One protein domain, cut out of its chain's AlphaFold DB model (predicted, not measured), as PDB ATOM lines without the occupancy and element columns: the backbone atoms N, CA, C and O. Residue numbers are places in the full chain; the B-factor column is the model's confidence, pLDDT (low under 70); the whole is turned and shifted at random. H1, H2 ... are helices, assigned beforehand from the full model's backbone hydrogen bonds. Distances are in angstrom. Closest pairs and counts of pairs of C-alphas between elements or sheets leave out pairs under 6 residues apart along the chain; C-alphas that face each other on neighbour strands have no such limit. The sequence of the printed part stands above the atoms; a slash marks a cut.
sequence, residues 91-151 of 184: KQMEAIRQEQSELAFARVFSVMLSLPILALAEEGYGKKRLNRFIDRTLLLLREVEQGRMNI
ATOM      1  N   LYS A  91      22.847  87.527   6.936       50.81
ATOM      2  CA  LYS A  91      22.779  88.393   8.128       50.81
ATOM      3  C   LYS A  91      23.930  89.405   8.243       50.81
ATOM      4  O   LYS A  91      23.745  90.501   8.760       50.81
ATOM      5  N   GLN A  92      25.131  89.053   7.781       37.22
ATOM      6  CA  GLN A  92      26.287  89.958   7.769       37.22
ATOM      7  C   GLN A  92      26.203  90.949   6.602       37.22
ATOM      8  O   GLN A  92      26.573  92.109   6.763       37.22
ATOM      9  N   MET A  93      25.671  90.520   5.452       36.53
ATOM     10  CA  MET A  93      25.367  91.413   4.328       36.53
ATOM     11  C   MET A  93      24.279  92.422   4.694       36.53
ATOM     12  O   MET A  93      24.418  93.593   4.359       36.53
ATOM     13  N   GLU A  94      23.237  92.008   5.412       52.12
ATOM     14  CA  GLU A  94      22.151  92.879   5.877       52.12
ATOM     15  C   GLU A  94      22.620  93.903   6.908       52.12
ATOM     16  O   GLU A  94      22.319  95.078   6.745       52.12
ATOM     17  N   ALA A  95      23.424  93.509   7.902       56.56
ATOM     18  CA  ALA A  95      23.964  94.440   8.895       56.56
ATOM     19  C   ALA A  95      24.950  95.457   8.283       56.56
ATOM     20  O   ALA A  95      24.916  96.637   8.626       56.56
ATOM     21  N   ILE A  96      25.798  95.030   7.335       47.28
ATOM     22  CA  ILE A  96      26.698  95.933   6.596       47.28
ATOM     23  C   ILE A  96      25.887  96.859   5.687       47.28
ATOM     24  O   ILE A  96      26.164  98.055   5.628       47.28
ATOM     25  N   ARG A  97      24.866  96.334   4.998       54.22
ATOM     26  CA  ARG A  97      23.941  97.150   4.205       54.22
ATOM     27  C   ARG A  97      23.207  98.148   5.092       54.22
ATOM     28  O   ARG A  97      23.145  99.302   4.701       54.22
ATOM     29  N   GLN A  98      22.728  97.761   6.273       58.66
ATOM     30  CA  GLN A  98      22.045  98.643   7.224       58.66
ATOM     31  C   GLN A  98      22.966  99.728   7.780       58.66
ATOM     32  O   GLN A  98      22.599 100.889   7.705       58.66
ATOM     33  N   GLU A  99      24.179  99.410   8.242       57.28
ATOM     34  CA  GLU A  99      25.112 100.426   8.761       57.28
ATOM     35  C   GLU A  99      25.570 101.395   7.654       57.28
ATOM     36  O   GLU A  99      25.651 102.606   7.867       57.28
ATOM     37  N   GLN A 100      25.833 100.892   6.442       51.97
ATOM     38  CA  GLN A 100      26.124 101.750   5.287       51.97
ATOM     39  C   GLN A 100      24.900 102.571   4.867       51.97
ATOM     40  O   GLN A 100      25.059 103.722   4.465       51.97
ATOM     41  N   SER A 101      23.694 102.018   5.008       61.31
ATOM     42  CA  SER A 101      22.441 102.729   4.753       61.31
ATOM     43  C   SER A 101      22.225 103.822   5.789       61.31
ATOM     44  O   SER A 101      21.977 104.949   5.399       61.31
ATOM     45  N   GLU A 102      22.410 103.568   7.082       57.88
ATOM     46  CA  GLU A 102      22.311 104.576   8.146       57.88
ATOM     47  C   GLU A 102      23.319 105.714   7.953       57.88
ATOM     48  O   GLU A 102      22.973 106.888   8.088       57.88
ATOM     49  N   LEU A 103      24.563 105.391   7.582       59.66
ATOM     50  CA  LEU A 103      25.577 106.398   7.256       59.66
ATOM     51  C   LEU A 103      25.224 107.188   5.988       59.66
ATOM     52  O   LEU A 103      25.495 108.392   5.927       59.66
ATOM     53  N   ALA A 104      24.619 106.542   4.989       59.12
ATOM     54  CA  ALA A 104      24.118 107.203   3.789       59.12
ATOM     55  C   ALA A 104      22.913 108.103   4.107       59.12
ATOM     56  O   ALA A 104      22.912 109.266   3.714       59.12
ATOM     57  N   PHE A 105      21.954 107.628   4.901       60.47
ATOM     58  CA  PHE A 105      20.790 108.382   5.362       60.47
ATOM     59  C   PHE A 105      21.202 109.596   6.187       60.47
ATOM     60  O   PHE A 105      20.759 110.700   5.893       60.47
ATOM     61  N   ALA A 106      22.114 109.443   7.150       63.50
ATOM     62  CA  ALA A 106      22.622 110.563   7.941       63.50
ATOM     63  C   ALA A 106      23.290 111.634   7.063       63.50
ATOM     64  O   ALA A 106      23.133 112.833   7.305       63.50
ATOM     65  N   ARG A 107      24.012 111.217   6.014       69.31
ATOM     66  CA  ARG A 107      24.612 112.139   5.043       69.31
ATOM     67  C   ARG A 107      23.545 112.857   4.221       69.31
ATOM     68  O   ARG A 107      23.618 114.077   4.108       69.31
ATOM     69  N   VAL A 108      22.566 112.131   3.685       69.31
ATOM     70  CA  VAL A 108      21.446 112.708   2.922       69.31
ATOM     71  C   VAL A 108      20.683 113.714   3.783       69.31
ATOM     72  O   VAL A 108      20.464 114.843   3.360       69.31
ATOM     73  N   PHE A 109      20.376 113.357   5.027       69.56
ATOM     74  CA  PHE A 109      19.666 114.220   5.967       69.56
ATOM     75  C   PHE A 109      20.457 115.489   6.305       69.56
ATOM     76  O   PHE A 109      19.912 116.591   6.311       69.56
ATOM     77  N   SER A 110      21.771 115.358   6.520       70.88
ATOM     78  CA  SER A 110      22.651 116.510   6.733       70.88
ATOM     79  C   SER A 110      22.651 117.451   5.531       70.88
ATOM     80  O   SER A 110      22.617 118.666   5.718       70.88
ATOM     81  N   VAL A 111      22.693 116.911   4.310       74.06
ATOM     82  CA  VAL A 111      22.657 117.711   3.081       74.06
ATOM     83  C   VAL A 111      21.312 118.433   2.960       74.06
ATOM     84  O   VAL A 111      21.312 119.654   2.807       74.06
ATOM     85  N   MET A 112      20.195 117.723   3.150       77.94
ATOM     86  CA  MET A 112      18.833 118.271   3.066       77.94
ATOM     87  C   MET A 112      18.540 119.370   4.092       77.94
ATOM     88  O   MET A 112      17.737 120.253   3.816       77.94
ATOM     89  N   LEU A 113      19.208 119.372   5.249       79.94
ATOM     90  CA  LEU A 113      19.114 120.479   6.205       79.94
ATOM     91  C   LEU A 113      20.085 121.618   5.890       79.94
ATOM     92  O   LEU A 113      19.745 122.781   6.080       79.94
ATOM     93  N   SER A 114      21.290 121.304   5.414       81.19
ATOM     94  CA  SER A 114      22.339 122.305   5.188       81.19
ATOM     95  C   SER A 114      22.116 123.180   3.953       81.19
ATOM     96  O   SER A 114      22.356 124.384   4.029       81.19
ATOM     97  N   LEU A 115      21.638 122.613   2.838       87.50
ATOM     98  CA  LEU A 115      21.474 123.352   1.581       87.50
ATOM     99  C   LEU A 115      20.406 124.455   1.674       87.50
ATOM    100  O   LEU A 115      20.711 125.575   1.269       87.50
ATOM    101  N   PRO A 116      19.219 124.228   2.274       89.06
ATOM    102  CA  PRO A 116      18.249 125.307   2.467       89.06
ATOM    103  C   PRO A 116      18.777 126.432   3.364       89.06
ATOM    104  O   PRO A 116      18.498 127.600   3.118       89.06
ATOM    105  N   ILE A 117      19.578 126.110   4.387       89.94
ATOM    106  CA  ILE A 117      20.199 127.129   5.250       89.94
ATOM    107  C   ILE A 117      21.192 127.973   4.448       89.94
ATOM    108  O   ILE A 117      21.227 129.190   4.624       89.94
ATOM    109  N   LEU A 118      21.996 127.334   3.591       89.75
ATOM    110  CA  LEU A 118      22.940 128.029   2.720       89.75
ATOM    111  C   LEU A 118      22.207 128.948   1.736       89.75
ATOM    112  O   LEU A 118      22.551 130.122   1.663       89.75
ATOM    113  N   ALA A 119      21.155 128.455   1.078       91.56
ATOM    114  CA  ALA A 119      20.329 129.254   0.172       91.56
ATOM    115  C   ALA A 119      19.735 130.490   0.876       91.56
ATOM    116  O   ALA A 119      19.887 131.613   0.407       91.56
ATOM    117  N   LEU A 120      19.157 130.318   2.071       93.62
ATOM    118  CA  LEU A 120      18.641 131.441   2.863       93.62
ATOM    119  C   LEU A 120      19.752 132.423   3.270       93.62
ATOM    120  O   LEU A 120      19.536 133.634   3.316       93.62
ATOM    121  N   ALA A 121      20.949 131.931   3.594       91.81
ATOM    122  CA  ALA A 121      22.075 132.797   3.928       91.81
ATOM    123  C   ALA A 121      22.499 133.662   2.728       91.81
ATOM    124  O   ALA A 121      22.767 134.851   2.915       91.81
ATOM    125  N   GLU A 122      22.508 133.094   1.521       94.44
ATOM    126  CA  GLU A 122      22.780 133.802   0.262       94.44
ATOM    127  C   GLU A 122      21.695 134.842  -0.067       94.44
ATOM    128  O   GLU A 122      22.017 135.933  -0.531       94.44
ATOM    129  N   GLU A 123      20.437 134.592   0.312       94.50
ATOM    130  CA  GLU A 123      19.344 135.581   0.275       94.50
ATOM    131  C   GLU A 123      19.450 136.678   1.363       94.50
ATOM    132  O   GLU A 123      18.569 137.529   1.511       94.50
ATOM    133  N   GLY A 124      20.518 136.688   2.168       94.38
ATOM    134  CA  GLY A 124      20.782 137.727   3.170       94.38
ATOM    135  C   GLY A 124      20.185 137.450   4.555       94.38
ATOM    136  O   GLY A 124      20.067 138.352   5.403       94.38
ATOM    137  N   TYR A 125      19.802 136.206   4.848       96.44
ATOM    138  CA  TYR A 125      19.320 135.842   6.175       96.44
ATOM    139  C   TYR A 125      20.480 135.824   7.175       96.44
ATOM    140  O   TYR A 125      21.381 134.994   7.141       96.44
ATOM    141  N   GLY A 126      20.428 136.739   8.145       90.94
ATOM    142  CA  GLY A 126      21.377 136.766   9.254       90.94
ATOM    143  C   GLY A 126      21.144 135.636  10.265       90.94
ATOM    144  O   GLY A 126      20.048 135.084  10.376       90.94
ATOM    145  N   LYS A 127      22.157 135.371  11.099       91.31
ATOM    146  CA  LYS A 127      22.205 134.289  12.105       91.31
ATOM    147  C   LYS A 127      20.903 134.047  12.883       91.31
ATOM    148  O   LYS A 127      20.510 132.903  13.073       91.31
ATOM    149  N   LYS A 128      20.221 135.106  13.340       94.44
ATOM    150  CA  LYS A 128      18.958 134.976  14.096       94.44
ATOM    151  C   LYS A 128      17.832 134.354  13.260       94.44
ATOM    152  O   LYS A 128      17.075 133.543  13.782       94.44
ATOM    153  N   ARG A 129      17.716 134.742  11.986       92.50
ATOM    154  CA  ARG A 129      16.695 134.217  11.066       92.50
ATOM    155  C   ARG A 129      17.005 132.772  10.678       92.50
ATOM    156  O   ARG A 129      16.103 131.946  10.716       92.50
ATOM    157  N   LEU A 130      18.280 132.461  10.431       91.50
ATOM    158  CA  LEU A 130      18.732 131.093  10.156       91.50
ATOM    159  C   LEU A 130      18.460 130.149  11.335       91.50
ATOM    160  O   LEU A 130      17.881 129.087  11.141       91.50
ATOM    161  N   ASN A 131      18.787 130.557  12.566       87.25
ATOM    162  CA  ASN A 131      18.481 129.749  13.752       87.25
ATOM    163  C   ASN A 131      16.975 129.510  13.908       87.25
ATOM    164  O   ASN A 131      16.566 128.384  14.156       87.25
ATOM    165  N   ARG A 132      16.140 130.537  13.688       92.75
ATOM    166  CA  ARG A 132      14.679 130.382  13.742       92.75
ATOM    167  C   ARG A 132      14.171 129.364  12.721       92.75
ATOM    168  O   ARG A 132      13.282 128.583  13.046       92.75
ATOM    169  N   PHE A 133      14.714 129.386  11.503       91.62
ATOM    170  CA  PHE A 133      14.390 128.397  10.478       91.62
ATOM    171  C   PHE A 133      14.767 126.985  10.943       91.62
ATOM    172  O   PHE A 133      13.910 126.111  10.960       91.62
ATOM    173  N   ILE A 134      16.004 126.785  11.413       85.94
ATOM    174  CA  ILE A 134      16.490 125.484  11.905       85.94
ATOM    175  C   ILE A 134      15.621 124.964  13.052       85.94
ATOM    176  O   ILE A 134      15.157 123.827  12.992       85.94
ATOM    177  N   ASP A 135      15.367 125.790  14.067       87.19
ATOM    178  CA  ASP A 135      14.561 125.409  15.229       87.19
ATOM    179  C   ASP A 135      13.158 124.969  14.798       87.19
ATOM    180  O   ASP A 135      12.639 123.957  15.274       87.19
ATOM    181  N   ARG A 136      12.547 125.688  13.844       90.75
ATOM    182  CA  ARG A 136      11.226 125.331  13.326       90.75
ATOM    183  C   ARG A 136      11.256 124.034  12.521       90.75
ATOM    184  O   ARG A 136      10.375 123.201  12.716       90.75
ATOM    185  N   THR A 137      12.259 123.843  11.671       87.56
ATOM    186  CA  THR A 137      12.427 122.620  10.878       87.56
ATOM    187  C   THR A 137      12.625 121.399  11.777       87.56
ATOM    188  O   THR A 137      11.955 120.390  11.585       87.56
ATOM    189  N   LEU A 138      13.462 121.492  12.816       83.31
ATOM    190  CA  LEU A 138      13.674 120.399  13.773       83.31
ATOM    191  C   LEU A 138      12.399 120.027  14.543       83.31
ATOM    192  O   LEU A 138      12.173 118.848  14.814       83.31
ATOM    193  N   LEU A 139      11.557 121.009  14.878       83.88
ATOM    194  CA  LEU A 139      10.253 120.740  15.487       83.88
ATOM    195  C   LEU A 139       9.343 119.958  14.536       83.88
ATOM    196  O   LEU A 139       8.779 118.953  14.954       83.88
ATOM    197  N   LEU A 140       9.238 120.370  13.270       82.50
ATOM    198  CA  LEU A 140       8.417 119.672  12.270       82.50
ATOM    199  C   LEU A 140       8.901 118.235  12.035       82.50
ATOM    200  O   LEU A 140       8.092 117.317  11.990       82.50
ATOM    201  N   LEU A 141      10.216 118.014  11.979       79.81
ATOM    202  CA  LEU A 141      10.776 116.664  11.854       79.81
ATOM    203  C   LEU A 141      10.394 115.760  13.029       79.81
ATOM    204  O   LEU A 141      10.110 114.586  12.823       79.81
ATOM    205  N   ARG A 142      10.341 116.302  14.250       78.19
ATOM    206  CA  ARG A 142       9.886 115.549  15.426       78.19
ATOM    207  C   ARG A 142       8.398 115.201  15.344       78.19
ATOM    208  O   ARG A 142       8.009 114.126  15.785       78.19
ATOM    209  N   GLU A 143       7.564 116.091  14.811       78.50
ATOM    210  CA  GLU A 143       6.139 115.801  14.587       78.50
ATOM    211  C   GLU A 143       5.960 114.636  13.605       78.50
ATOM    212  O   GLU A 143       5.166 113.731  13.859       78.50
ATOM    213  N   VAL A 144       6.758 114.617  12.532       73.31
ATOM    214  CA  VAL A 144       6.796 113.511  11.563       73.31
ATOM    215  C   VAL A 144       7.282 112.218  12.215       73.31
ATOM    216  O   VAL A 144       6.636 111.185  12.078       73.31
ATOM    217  N   GLU A 145       8.395 112.263  12.951       69.12
ATOM    218  CA  GLU A 145       8.966 111.097  13.641       69.12
ATOM    219  C   GLU A 145       7.960 110.458  14.606       69.12
ATOM    220  O   GLU A 145       7.865 109.239  14.711       69.12
ATOM    221  N   GLN A 146       7.168 111.284  15.288       75.62
ATOM    222  CA  GLN A 146       6.146 110.828  16.227       75.62
ATOM    223  C   GLN A 146       4.833 110.418  15.548       75.62
ATOM    224  O   GLN A 146       3.860 110.130  16.240       75.62
ATOM    225  N   GLY A 147       4.784 110.419  14.212       74.56
ATOM    226  CA  GLY A 147       3.599 110.068  13.432       74.56
ATOM    227  C   GLY A 147       2.452 111.070  13.564       74.56
ATOM    228  O   GLY A 147       1.337 110.775  13.148       74.56
ATOM    229  N   ARG A 148       2.705 112.253  14.144       68.81
ATOM    230  CA  ARG A 148       1.719 113.336  14.309       68.81
ATOM    231  C   ARG A 148       1.532 114.149  13.029       68.81
ATOM    232  O   ARG A 148       0.594 114.931  12.934       68.81
ATOM    233  N   MET A 149       2.425 113.963  12.060       67.88
ATOM    234  CA  MET A 149       2.415 114.629  10.765       67.88
ATOM    235  C   MET A 149       2.787 113.630   9.669       67.88
ATOM    236  O   MET A 149       3.824 112.970   9.750       67.88
ATOM    237  N   ASN A 150       1.953 113.528   8.635       76.44
ATOM    238  CA  ASN A 150       2.196 112.660   7.489       76.44
ATOM    239  C   ASN A 150       2.886 113.441   6.360       76.44
ATOM    240  O   ASN A 150       2.404 114.485   5.932       76.44
ATOM    241  N   ILE A 151       4.000 112.918   5.838       73.38
ATOM    242  CA  ILE A 151       4.767 113.555   4.753       73.38
ATOM    243  C   ILE A 151       3.947 113.757   3.480       73.38
ATOM    244  O   ILE A 151       4.118 114.764   2.795       73.38
TER     245      ILE A 151
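AT A GLANCE: This is residues 91 to 151 of the 184 residues of the protein "Helix-turn-helix" of Peptostreptococcus anaerobius (UniProt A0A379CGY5). Two helices make a lopsided V: the long H1 runs the length of the model, and the shorter H2 folds back from its far end, the two meeting near the tight turn that joins them. Residues 91 to 112 of H1 stick out as a bare arm, and residues 142 to 147, with the far end of H2, stand free on the other limb. The printed part has 61 residues with two named helices, H1 then H2, and no named strand; its class is all helix. It is only just loose, close to extended, with a radius of gyration of the C-alphas of 15.5 A, and elongated, spanning 49 by 28 by 16 A.

IN THESE COORDINATES: Find C-alpha 91 at (22.779, 88.393, 8.128); from there H1, residues 91 to 122, runs 46.1 A to C-alpha 122 at (22.780, 133.802, 0.262). Next look for C-alpha 127, where H2, residues 127 to 145, begins; it runs 26.7 A to C-alpha 145 at (8.966, 111.097, 13.641).

HOW THE PARTS SIT: H1 and H2 touch, and their closest C-alphas, those of Ile 117 and Leu 130, are 6.5 A apart. Look at residues 117 to 121 of H1 and residues 130 to 134 of H2: with these residues alone the two helices touch. The two run opposite ways at a steep tilt of 36 degrees, only just past shallow, and form a helical hairpin. In H2 every O i to N i+4 pair is within hydrogen-bond range; in H1, 26 of 28 are.

THE WHOLE: The C-alphas of Lys 91 and Gly 124 are the two farthest apart, at 49.6 A. The printed part has no cut, and the link from H1 to H2 is tight, with 4 residues. Mean pLDDT of the printed part is 75.7; look for values under 70 at residues 91 to 109, 145 and 148 to 149.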